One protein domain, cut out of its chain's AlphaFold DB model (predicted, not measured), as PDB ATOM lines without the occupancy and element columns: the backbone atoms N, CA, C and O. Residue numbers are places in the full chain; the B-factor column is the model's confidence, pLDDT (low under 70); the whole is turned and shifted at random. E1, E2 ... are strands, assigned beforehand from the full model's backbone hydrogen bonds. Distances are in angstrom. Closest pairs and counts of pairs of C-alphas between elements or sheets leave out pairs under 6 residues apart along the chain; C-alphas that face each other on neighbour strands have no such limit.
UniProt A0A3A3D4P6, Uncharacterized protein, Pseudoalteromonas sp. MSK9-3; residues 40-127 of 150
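Overview. This is residues 40 to 127 of the 150 residues of an uncharacterized protein of Pseudoalteromonas sp. MSK9-3 (UniProt A0A3A3D4P6). This is a long, thin, twisted ribbon made of two hairpins set nearly end to end: E3 and the first part of E4 make a long two-stranded arm, and the shorter hairpin of E1 and E2 lies beside the later part of E4. E4 runs through both halves and bends by 87 degrees at residue 119. The printed part has 88 residues, with no named helix and four strands, E1 to E4 along the chain, in one antiparallel sheet of order E2, E1, E4, E3; the class is all strand. The whole is extended, with a radius of gyration of the C-alphas of 23.4 A and spans of 78 by 32 by 14 A.

Along the chain. Find C-alpha 40 at (-3.061, -45.728, 42.534), where E1 begins; it runs through residues 40 to 52, 38.8 A. E2 follows at residues 55 to 64, 30.3 A. Look next at C-alpha 72, (-0.728, -19.391, 32.468): E3 goes from there to residue 89, 49.1 A. E4, residues 96 to 127, covers 72.2 A and ends at C-alpha 127, (-1.777, -47.517, 56.159).

Arrangement. Begin with the E1 and E2 hairpin, at 162 degrees, where N 46 and O 61 are 2.8 A apart. On the other side of E1 is E4, antiparallel at 158 degrees, with N 43 and O 120 at 2.9 A. The pairing of E4 is staggered: residues 96 to 113 pair with E3, residues 113 to 123 with E1. In the E3 and E4 hairpin, at 163 degrees, check N 81 and O 104, 2.8 A. E2 and E3 are the edge strands of this twisted sheet.

Size, cuts and confidence. The two C-alphas farthest apart, of Pro 93 and Arg 127, are 79.7 A apart. The printed part has no cut; the link E1 to E2 is tight, the other two short. Mean pLDDT of the printed part is 91.6, and no printed residue is under 70.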
ATOM      1  N   ASP A  40      -3.391 -46.516  43.709       95.94
ATOM      2  CA  ASP A  40      -3.061 -45.728  42.534       95.94
ATOM      3  C   ASP A  40      -3.637 -44.321  42.716       95.94
ATOM      4  O   ASP A  40      -4.828 -44.139  42.979       95.94
ATOM      5  N   VAL A  41      -2.761 -43.327  42.642       95.44
ATOM      6  CA  VAL A  41      -3.093 -41.911  42.735       95.44
ATOM      7  C   VAL A  41      -2.689 -41.262  41.425       95.44
ATOM      8  O   VAL A  41      -1.509 -41.191  41.071       95.44
ATOM      9  N   ASP A  42      -3.697 -40.786  40.712       97.31
ATOM     10  CA  ASP A  42      -3.517 -40.025  39.490       97.31
ATOM     11  C   ASP A  42      -3.100 -38.593  39.810       97.31
ATOM     12  O   ASP A  42      -3.614 -37.963  40.738       97.31
ATOM     13  N   PHE A  43      -2.181 -38.054  39.018       96.69
ATOM     14  CA  PHE A  43      -1.777 -36.660  39.103       96.69
ATOM     15  C   PHE A  43      -1.358 -36.124  37.739       96.69
ATOM     16  O   PHE A  43      -1.031 -36.864  36.808       96.69
ATOM     17  N   THR A  44      -1.360 -34.803  37.630       98.00
ATOM     18  CA  THR A  44      -0.876 -34.086  36.458       98.00
ATOM     19  C   THR A  44       0.284 -33.196  36.865       98.00
ATOM     20  O   THR A  44       0.150 -32.372  37.769       98.00
ATOM     21  N   SER A  45       1.425 -33.357  36.199       97.31
ATOM     22  CA  SER A  45       2.557 -32.439  36.317       97.31
ATOM     23  C   SER A  45       2.429 -31.341  35.266       97.31
ATOM     24  O   SER A  45       2.367 -31.643  34.073       97.31
ATOM     25  N   CYS A  46       2.432 -30.089  35.704       97.69
ATOM     26  CA  CYS A  46       2.394 -28.903  34.862       97.69
ATOM     27  C   CYS A  46       3.744 -28.197  34.939       97.69
ATOM     28  O   CYS A  46       4.249 -27.956  36.036       97.69
ATOM     29  N   SER A  47       4.316 -27.840  33.794       97.75
ATOM     30  CA  SER A  47       5.533 -27.034  33.726       97.75
ATOM     31  C   SER A  47       5.269 -25.764  32.936       97.75
ATOM     32  O   SER A  47       4.625 -25.792  31.888       97.75
ATOM     33  N   TYR A  48       5.779 -24.658  33.457       97.62
ATOM     34  CA  TYR A  48       5.571 -23.317  32.945       97.62
ATOM     35  C   TYR A  48       6.913 -22.646  32.735       97.62
ATOM     36  O   TYR A  48       7.836 -22.836  33.531       97.62
ATOM     37  N   GLY A  49       7.014 -21.827  31.699       95.88
ATOM     38  CA  GLY A  49       8.234 -21.092  31.438       95.88
ATOM     39  C   GLY A  49       8.025 -19.901  30.526       95.88
ATOM     40  O   GLY A  49       7.078 -19.848  29.748       95.88
ATOM     41  N   GLY A  50       8.924 -18.934  30.640       93.50
ATOM     42  CA  GLY A  50       8.821 -17.680  29.910       93.50
ATOM     43  C   GLY A  50      10.066 -16.822  30.070       93.50
ATOM     44  O   GLY A  50      10.874 -17.031  30.974       93.50
ATOM     45  N   TRP A  51      10.226 -15.862  29.166       89.31
ATOM     46  CA  TRP A  51      11.310 -14.886  29.212       89.31
ATOM     47  C   TRP A  51      10.777 -13.535  29.660       89.31
ATOM     48  O   TRP A  51       9.829 -13.023  29.073       89.31
ATOM     49  N   GLU A  52      11.446 -12.914  30.625       85.62
ATOM     50  CA  GLU A  52      11.209 -11.518  30.974       85.62
ATOM     51  C   GLU A  52      12.533 -10.823  31.306       85.62
ATOM     52  O   GLU A  52      13.369 -11.351  32.036       85.62
ATOM     53  N   ASN A  53      12.764  -9.644  30.719       81.25
ATOM     54  CA  ASN A  53      13.979  -8.840  30.921       81.25
ATOM     55  C   ASN A  53      15.296  -9.641  30.794       81.25
ATOM     56  O   ASN A  53      16.192  -9.500  31.622       81.25
ATOM     57  N   GLN A  54      15.413 -10.472  29.746       82.12
ATOM     58  CA  GLN A  54      16.580 -11.335  29.455       82.12
ATOM     59  C   GLN A  54      16.845 -12.454  30.475       82.12
ATOM     60  O   GLN A  54      17.864 -13.137  30.387       82.12
ATOM     61  N   LYS A  55      15.924 -12.685  31.412       84.31
ATOM     62  CA  LYS A  55      15.953 -13.822  32.326       84.31
ATOM     63  C   LYS A  55      14.876 -14.824  31.918       84.31
ATOM     64  O   LYS A  55      13.757 -14.438  31.587       84.31
ATOM     65  N   TYR A  56      15.224 -16.107  31.934       89.12
ATOM     66  CA  TYR A  56      14.252 -17.183  31.786       89.12
ATOM     67  C   TYR A  56      13.725 -17.586  33.159       89.12
ATOM     68  O   TYR A  56      14.500 -17.794  34.094       89.12
ATOM     69  N   PHE A  57      12.413 -17.713  33.259       91.62
ATOM     70  CA  PHE A  57      11.711 -18.145  34.453       91.62
ATOM     71  C   PHE A  57      11.088 -19.501  34.186       91.62
ATOM     72  O   PHE A  57      10.591 -19.767  33.092       91.62
ATOM     73  N   THR A  58      11.102 -20.350  35.204       94.25
ATOM     74  CA  THR A  58      10.494 -21.673  35.165       94.25
ATOM     75  C   THR A  58       9.749 -21.913  36.462       94.25
ATOM     76  O   THR A  58      10.191 -21.506  37.536       94.25
ATOM     77  N   SER A  59       8.618 -22.588  36.370       94.81
ATOM     78  CA  SER A  59       7.839 -23.004  37.527       94.81
ATOM     79  C   SER A  59       7.136 -24.312  37.205       94.81
ATOM     80  O   SER A  59       6.860 -24.618  36.048       94.81
ATOM     81  N   SER A  60       6.872 -25.110  38.230       95.75
ATOM     82  CA  SER A  60       6.172 -26.377  38.069       95.75
ATOM     83  C   SER A  60       5.154 -26.557  39.178       95.75
ATOM     84  O   SER A  60       5.330 -26.062  40.293       95.75
ATOM     85  N   SER A  61       4.076 -27.261  38.862       95.31
ATOM     86  CA  SER A  61       3.064 -27.642  39.834       95.31
ATOM     87  C   SER A  61       2.599 -29.068  39.589       95.31
ATOM     88  O   SER A  61       2.675 -29.595  38.478       95.31
ATOM     89  N   ILE A  62       2.129 -29.703  40.656       95.69
ATOM     90  CA  ILE A  62       1.491 -31.013  40.603       95.69
ATOM     91  C   ILE A  62       0.059 -30.826  41.078       95.69
ATOM     92  O   ILE A  62      -0.175 -30.256  42.145       95.69
ATOM     93  N   VAL A  63      -0.889 -31.297  40.278       95.00
ATOM     94  CA  VAL A  63      -2.317 -31.240  40.586       95.00
ATOM     95  C   VAL A  63      -2.849 -32.660  40.704       95.00
ATOM     96  O   VAL A  63      -2.444 -33.543  39.951       95.00
ATOM     97  N   SER A  64      -3.735 -32.885  41.671       95.19
ATOM     98  CA  SER A  64      -4.381 -34.183  41.864       95.19
ATOM     99  C   SER A  64      -5.310 -34.513  40.693       95.19
ATOM    100  O   SER A  64      -6.067 -33.654  40.237       95.19
ATOM    101  N   GLY A  65      -5.265 -35.763  40.238       94.81
ATOM    102  CA  GLY A  65      -6.039 -36.284  39.117       94.81
ATOM    103  C   GLY A  65      -5.443 -35.993  37.738       94.81
ATOM    104  O   GLY A  65      -4.455 -35.270  37.578       94.81
ATOM    105  N   HIS A  66      -6.077 -36.562  36.711       95.50
ATOM    106  CA  HIS A  66      -5.803 -36.252  35.304       95.50
ATOM    107  C   HIS A  66      -6.630 -35.041  34.876       95.50
ATOM    108  O   HIS A  66      -7.727 -35.164  34.336       95.50
ATOM    109  N   VAL A  67      -6.111 -33.852  35.171       95.12
ATOM    110  CA  VAL A  67      -6.766 -32.570  34.895       95.12
ATOM    111  C   VAL A  67      -5.911 -31.737  33.954       95.12
ATOM    112  O   VAL A  67      -4.694 -31.876  33.928       95.12
ATOM    113  N   SER A  68      -6.530 -30.856  33.172       95.88
ATOM    114  CA  SER A  68      -5.763 -29.912  32.353       95.88
ATOM    115  C   SER A  68      -5.147 -28.824  33.229       95.88
ATOM    116  O   SER A  68      -5.790 -28.317  34.151       95.88
ATOM    117  N   CYS A  69      -3.897 -28.471  32.938       96.31
ATOM    118  CA  CYS A  69      -3.210 -27.373  33.602       96.31
ATOM    119  C   CYS A  69      -3.832 -26.026  33.204       96.31
ATOM    120  O   CYS A  69      -4.463 -25.906  32.153       96.31
ATOM    121  N   SER A  70      -3.633 -24.991  34.027       96.00
ATOM    122  CA  SER A  70      -3.890 -23.619  33.575       96.00
ATOM    123  C   SER A  70      -2.958 -23.298  32.407       96.00
ATOM    124  O   SER A  70      -1.820 -23.760  32.390       96.00
ATOM    125  N   ASN A  71      -3.400 -22.477  31.455       96.06
ATOM    126  CA  ASN A  71      -2.534 -22.044  30.354       96.06
ATOM    127  C   ASN A  71      -1.421 -21.108  30.833       96.06
ATOM    128  O   ASN A  71      -0.357 -21.067  30.229       96.06
ATOM    129  N   THR A  72      -1.670 -20.363  31.910       95.62
ATOM    130  CA  THR A  72      -0.728 -19.391  32.468       95.62
ATOM    131  C   THR A  72      -0.737 -19.431  33.985       95.62
ATOM    132  O   THR A  72      -1.791 -19.641  34.598       95.62
ATOM    133  N   ILE A  73       0.406 -19.143  34.601       95.50
ATOM    134  CA  ILE A  73       0.502 -18.883  36.040       95.50
ATOM    135  C   ILE A  73       1.263 -17.599  36.317       95.50
ATOM    136  O   ILE A  73       2.112 -17.172  35.541       95.50
ATOM    137  N   HIS A  74       0.971 -17.008  37.466       93.44
ATOM    138  CA  HIS A  74       1.703 -15.864  37.968       93.44
ATOM    139  C   HIS A  74       2.853 -16.340  38.856       93.44
ATOM    140  O   HIS A  74       2.633 -17.091  39.809       93.44
ATOM    141  N   SER A  75       4.071 -15.896  38.561       89.94
ATOM    142  CA  SER A  75       5.250 -16.145  39.385       89.94
ATOM    143  C   SER A  75       5.893 -14.822  39.775       89.94
ATOM    144  O   SER A  75       5.909 -13.874  38.992       89.94
ATOM    145  N   SER A  76       6.415 -14.756  40.994       88.75
ATOM    146  CA  SER A  76       7.205 -13.622  41.445       88.75
ATOM    147  C   SER A  76       8.528 -14.095  42.026       88.75
ATOM    148  O   SER A  76       8.598 -15.085  42.755       88.75
ATOM    149  N   GLU A  77       9.596 -13.385  41.682       85.00
ATOM    150  CA  GLU A  77      10.948 -13.702  42.123       85.00
ATOM    151  C   GLU A  77      11.701 -12.414  42.449       85.00
ATOM    152  O   GLU A  77      11.531 -11.374  41.805       85.00
ATOM    153  N   TRP A  78      12.563 -12.478  43.460       85.25
ATOM    154  CA  TRP A  78      13.488 -11.397  43.757       85.25
ATOM    155  C   TRP A  78      14.638 -11.410  42.755       85.25
ATOM    156  O   TRP A  78      15.336 -12.411  42.606       85.25
ATOM    157  N   ILE A  79      14.850 -10.281  42.087       83.38
ATOM    158  CA  ILE A  79      15.966 -10.080  41.166       83.38
ATOM    159  C   ILE A  79      16.901  -9.047  41.772       83.38
ATOM    160  O   ILE A  79      16.493  -7.927  42.092       83.38
ATOM    161  N   ASP A  80      18.164  -9.435  41.907       86.69
ATOM    162  CA  ASP A  80      19.240  -8.538  42.294       86.69
ATOM    163  C   ASP A  80      19.780  -7.861  41.026       86.69
ATOM    164  O   ASP A  80      20.289  -8.514  40.115       86.69
ATOM    165  N   LYS A  81      19.630  -6.535  40.944       84.12
ATOM    166  CA  LYS A  81      20.152  -5.716  39.848       84.12
ATOM    167  C   LYS A  81      21.373  -4.949  40.328       84.12
ATOM    168  O   LYS A  81      21.275  -4.115  41.230       84.12
ATOM    169  N   GLU A  82      22.516  -5.205  39.707       89.31
ATOM    170  CA  GLU A  82      23.738  -4.451  39.970       89.31
ATOM    171  C   GLU A  82      23.777  -3.192  39.097       89.31
ATOM    172  O   GLU A  82      23.612  -3.238  37.877       89.31
ATOM    173  N   THR A  83      23.978  -2.043  39.733       88.88
ATOM    174  CA  THR A  83      24.166  -0.754  39.061       88.88
ATOM    175  C   THR A  83      25.507  -0.182  39.479       88.88
ATOM    176  O   THR A  83      25.767  -0.027  40.669       88.88
ATOM    177  N   CYS A  84      26.372   0.112  38.512       91.06
ATOM    178  CA  CYS A  84      27.715   0.609  38.781       91.06
ATOM    179  C   CYS A  84      27.899   1.994  38.181       91.06
ATOM    180  O   CYS A  84      27.747   2.166  36.973       91.06
ATOM    181  N   ASN A  85      28.289   2.947  39.022       91.56
ATOM    182  CA  ASN A  85      28.596   4.313  38.626       91.56
ATOM    183  C   ASN A  85      30.048   4.642  38.982       91.56
ATOM    184  O   ASN A  85      30.624   4.075  39.912       91.56
ATOM    185  N   TRP A  86      30.646   5.565  38.233       91.50
ATOM    186  CA  TRP A  86      31.938   6.142  38.589       91.50
ATOM    187  C   TRP A  86      31.702   7.298  39.555       91.50
ATOM    188  O   TRP A  86      31.087   8.297  39.189       91.50
ATOM    189  N   GLU A  87      32.171   7.148  40.788       91.25
ATOM    190  CA  GLU A  87      32.088   8.183  41.814       91.25
ATOM    191  C   GLU A  87      33.482   8.780  42.041       91.25
ATOM    192  O   GLU A  87      34.505   8.086  41.992       91.25
ATOM    193  N   PHE A  88      33.530  10.089  42.276       88.44
ATOM    194  CA  PHE A  88      34.765  10.785  42.612       88.44
ATOM    195  C   PHE A  88      34.977  10.708  44.124       88.44
ATOM    196  O   PHE A  88      34.157  11.215  44.889       88.44
ATOM    197  N   GLN A  89      36.050  10.047  44.564       87.94
ATOM    198  CA  GLN A  89      36.346   9.860  45.986       87.94
ATOM    199  C   GLN A  89      37.739  10.383  46.347       87.94
ATOM    200  O   GLN A  89      38.697  10.248  45.583       87.94
ATOM    201  N   GLY A  90      37.851  10.938  47.556       81.94
ATOM    202  CA  GLY A  90      39.105  11.401  48.148       81.94
ATOM    203  C   GLY A  90      39.107  12.887  48.509       81.94
ATOM    204  O   GLY A  90      38.257  13.664  48.075       81.94
ATOM    205  N   VAL A  91      40.093  13.277  49.314       77.12
ATOM    206  CA  VAL A  91      40.384  14.673  49.668       77.12
ATOM    207  C   VAL A  91      41.622  15.109  48.883       77.12
ATOM    208  O   VAL A  91      42.548  14.314  48.706       77.12
ATOM    209  N   TYR A  92      41.627  16.344  48.377       71.00
ATOM    210  CA  TYR A  92      42.749  16.890  47.608       71.00
ATOM    211  C   TYR A  92      44.077  16.730  48.375       71.00
ATOM    212  O   TYR A  92      44.102  17.008  49.577       71.00
ATOM    213  N   PRO A  93      45.180  16.301  47.726       74.25
ATOM    214  CA  PRO A  93      45.350  16.036  46.287       74.25
ATOM    215  C   PRO A  93      45.056  14.587  45.840       74.25
ATOM    216  O   PRO A  93      45.170  14.278  44.659       74.25
ATOM    217  N   ASN A  94      44.659  13.686  46.740       83.44
ATOM    218  CA  ASN A  94      44.562  12.242  46.474       83.44
ATOM    219  C   ASN A  94      43.208  11.807  45.882       83.44
ATOM    220  O   ASN A  94      42.669  10.757  46.241       83.44
ATOM    221  N   GLN A  95      42.622  12.624  45.009       86.44
ATOM    222  CA  GLN A  95      41.324  12.321  44.414       86.44
ATOM    223  C   GLN A  95      41.462  11.287  43.293       86.44
ATOM    224  O   GLN A  95      42.347  11.385  42.444       86.44
ATOM    225  N   LYS A  96      40.571  10.292  43.278       91.19
ATOM    226  CA  LYS A  96      40.522   9.261  42.237       91.19
ATOM    227  C   LYS A  96      39.083   8.902  41.882       91.19
ATOM    228  O   LYS A  96      38.198   8.892  42.738       91.19
ATOM    229  N   TYR A  97      38.869   8.552  40.620       90.25
ATOM    230  CA  TYR A  97      37.633   7.903  40.201       90.25
ATOM    231  C   TYR A  97      37.650   6.451  40.663       90.25
ATOM    232  O   TYR A  97      38.595   5.709  40.390       90.25
ATOM    233  N   VAL A  98      36.597   6.046  41.363       91.06
ATOM    234  CA  VAL A  98      36.379   4.655  41.754       91.06
ATOM    235  C   VAL A  98      35.042   4.181  41.210       91.06
ATOM    236  O   VAL A  98      34.063   4.928  41.170       91.06
ATOM    237  N   ARG A  99      35.001   2.927  40.759       93.62
ATOM    238  CA  ARG A  99      33.759   2.285  40.337       93.62
ATOM    239  C   ARG A  99      33.039   1.803  41.586       93.62
ATOM    240  O   ARG A  99      33.545   0.925  42.281       93.62
ATOM    241  N   VAL A 100      31.875   2.371  41.857       90.81
ATOM    242  CA  VAL A 100      31.022   1.982  42.978       90.81
ATOM    243  C   VAL A 100      29.821   1.243  42.418       90.81
ATOM    244  O   VAL A 100      29.074   1.785  41.603       90.81
ATOM    245  N   CYS A 101      29.649  -0.002  42.847       92.50
ATOM    246  CA  CYS A 101      28.524  -0.841  42.462       92.50
ATOM    247  C   CYS A 101      27.540  -0.964  43.622       92.50
ATOM    248  O   CYS A 101      27.933  -1.174  44.769       92.50
ATOM    249  N   LYS A 102      26.254  -0.800  43.317       92.31
ATOM    250  CA  LYS A 102      25.138  -0.943  44.249       92.31
ATOM    251  C   LYS A 102      24.212  -2.027  43.722       92.31
ATOM    252  O   LYS A 102      23.739  -1.941  42.585       92.31
ATOM    253  N   THR A 103      23.938  -3.015  44.563       92.25
ATOM    254  CA  THR A 103      22.955  -4.060  44.282       92.25
ATOM    255  C   THR A 103      21.606  -3.625  44.831       92.25
ATOM    256  O   THR A 103      21.466  -3.392  46.029       92.25
ATOM    257  N   THR A 104      20.617  -3.504  43.953       88.69
ATOM    258  CA  THR A 104      19.231  -3.226  44.338       88.69
ATOM    259  C   THR A 104      18.414  -4.491  44.145       88.69
ATOM    260  O   THR A 104      18.415  -5.063  43.056       88.69
ATOM    261  N   ARG A 105      17.708  -4.922  45.191       88.12
ATOM    262  CA  ARG A 105      16.811  -6.076  45.137       88.12
ATOM    263  C   ARG A 105      15.400  -5.612  44.786       88.12
ATOM    264  O   ARG A 105      14.800  -4.842  45.533       88.12
ATOM    265  N   THR A 106      14.870  -6.075  43.659       85.12
ATOM    266  CA  THR A 106      13.525  -5.728  43.167       85.12
ATOM    267  C   THR A 106      12.672  -6.975  42.999       85.12
ATOM    268  O   THR A 106      13.172  -7.997  42.534       85.12
ATOM    269  N   LEU A 107      11.390  -6.898  43.361       85.44
ATOM    270  CA  LEU A 107      10.436  -7.971  43.093       85.44
ATOM    271  C   LEU A 107      10.018  -7.893  41.622       85.44
ATOM    272  O   LEU A 107       9.454  -6.889  41.193       85.44
ATOM    273  N   SER A 108      10.313  -8.939  40.859       84.62
ATOM    274  CA  SER A 108       9.815  -9.111  39.498       84.62
ATOM    275  C   SER A 108       8.605 -10.031  39.524       84.62
ATOM    276  O   SER A 108       8.554 -10.972  40.315       84.62
ATOM    277  N   SER A 109       7.628  -9.719  38.681       89.19
ATOM    278  CA  SER A 109       6.363 -10.427  38.570       89.19
ATOM    279  C   SER A 109       6.142 -10.750  37.106       89.19
ATOM    280  O   SER A 109       6.132  -9.828  36.297       89.19
ATOM    281  N   VAL A 110       5.982 -12.030  36.788       91.62
ATOM    282  CA  VAL A 110       5.904 -12.529  35.414       91.62
ATOM    283  C   VAL A 110       4.739 -13.503  35.272       91.62
ATOM    284  O   VAL A 110       4.433 -14.282  36.183       91.62
ATOM    285  N   TRP A 111       4.093 -13.469  34.110       93.81
ATOM    286  CA  TRP A 111       3.154 -14.502  33.685       93.81
ATOM    287  C   TRP A 111       3.905 -15.550  32.871       93.81
ATOM    288  O   TRP A 111       4.561 -15.224  31.885       93.81
ATOM    289  N   LEU A 112       3.843 -16.802  33.317       95.38
ATOM    290  CA  LEU A 112       4.508 -17.927  32.674       95.38
ATOM    291  C   LEU A 112       3.485 -18.769  31.932       95.38
ATOM    292  O   LEU A 112       2.506 -19.215  32.536       95.38
ATOM    293  N   ASP A 113       3.753 -19.014  30.656       97.19
ATOM    294  CA  ASP A 113       2.930 -19.871  29.815       97.19
ATOM    295  C   ASP A 113       3.213 -21.345  30.106       97.19
ATOM    296  O   ASP A 113       4.322 -21.733  30.489       97.19
ATOM    297  N   LEU A 114       2.197 -22.182  29.913       97.25
ATOM    298  CA  LEU A 114       2.312 -23.629  29.985       97.25
ATOM    299  C   LEU A 114       3.232 -24.120  28.863       97.25
ATOM    300  O   LEU A 114       2.934 -23.972  27.680       97.25
ATOM    301  N   THR A 115       4.342 -24.743  29.239       97.44
ATOM    302  CA  THR A 115       5.315 -25.297  28.289       97.44
ATOM    303  C   THR A 115       5.137 -26.795  28.106       97.44
ATOM    304  O   THR A 115       5.411 -27.320  27.030       97.44
ATOM    305  N   SER A 116       4.674 -27.501  29.141       97.25
ATOM    306  CA  SER A 116       4.321 -28.915  29.038       97.25
ATOM    307  C   SER A 116       3.373 -29.359  30.148       97.25
ATOM    308  O   SER A 116       3.350 -28.797  31.246       97.25
ATOM    309  N   GLN A 117       2.618 -30.418  29.860       97.44
ATOM    310  CA  GLN A 117       1.851 -31.163  30.849       97.44
ATOM    311  C   GLN A 117       2.012 -32.667  30.626       97.44
ATOM    312  O   GLN A 117       2.179 -33.118  29.493       97.44
ATOM    313  N   SER A 118       1.939 -33.443  31.705       97.56
ATOM    314  CA  SER A 118       1.934 -34.906  31.654       97.56
ATOM    315  C   SER A 118       0.968 -35.455  32.690       97.56
ATOM    316  O   SER A 118       0.952 -34.996  33.830       97.56
ATOM    317  N   HIS A 119       0.214 -36.479  32.299       97.38
ATOM    318  CA  HIS A 119      -0.632 -37.259  33.197       97.38
ATOM    319  C   HIS A 119       0.123 -38.506  33.627       97.38
ATOM    320  O   HIS A 119       0.760 -39.167  32.804       97.38
ATOM    321  N   GLN A 120       0.115 -38.781  34.923       95.88
ATOM    322  CA  GLN A 120       0.851 -39.881  35.518       95.88
ATOM    323  C   GLN A 120       0.009 -40.519  36.618       95.88
ATOM    324  O   GLN A 120      -0.927 -39.917  37.149       95.88
ATOM    325  N   THR A 121       0.369 -41.747  36.960       96.50
ATOM    326  CA  THR A 121      -0.218 -42.498  38.066       96.50
ATOM    327  C   THR A 121       0.933 -42.980  38.935       96.50
ATOM    328  O   THR A 121       1.930 -43.494  38.421       96.50
ATOM    329  N   ARG A 122       0.831 -42.781  40.249       94.00
ATOM    330  CA  ARG A 122       1.808 -43.266  41.231       94.00
ATOM    331  C   ARG A 122       1.104 -44.133  42.260       94.00
ATOM    332  O   ARG A 122      -0.014 -43.834  42.659       94.00
ATOM    333  N   GLN A 123       1.788 -45.169  42.725       96.25
ATOM    334  CA  GLN A 123       1.330 -45.963  43.858       96.25
ATOM    335  C   GLN A 123       1.757 -45.327  45.175       96.25
ATOM    336  O   GLN A 123       2.949 -45.247  45.476       96.25
ATOM    337  N   ASP A 124       0.773 -44.931  45.976       94.19
ATOM    338  CA  ASP A 124       0.982 -44.440  47.332       94.19
ATOM    339  C   ASP A 124       0.697 -45.553  48.343       94.19
ATOM    340  O   ASP A 124      -0.345 -46.211  48.310       94.19
ATOM    341  N   ALA A 125       1.638 -45.757  49.264       94.62
ATOM    342  CA  ALA A 125       1.479 -46.680  50.377       94.62
ATOM    343  C   ALA A 125       0.639 -46.015  51.474       94.62
ATOM    344  O   ALA A 125       1.091 -45.091  52.152       94.62
ATOM    345  N   VAL A 126      -0.587 -46.495  51.663       94.75
ATOM    346  CA  VAL A 126      -1.507 -45.994  52.683       94.75
ATOM    347  C   VAL A 126      -1.684 -47.054  53.757       94.75
ATOM    348  O   VAL A 126      -2.008 -48.207  53.474       94.75
ATOM    349  N   ARG A 127      -1.499 -46.652  55.015       94.12
ATOM    350  CA  ARG A 127      -1.777 -47.517  56.159       94.12
ATOM    351  C   ARG A 127      -3.272 -47.483  56.448       94.12
ATOM    352  O   ARG A 127      -3.803 -46.433  56.806       94.12
TER     353      ARG A 127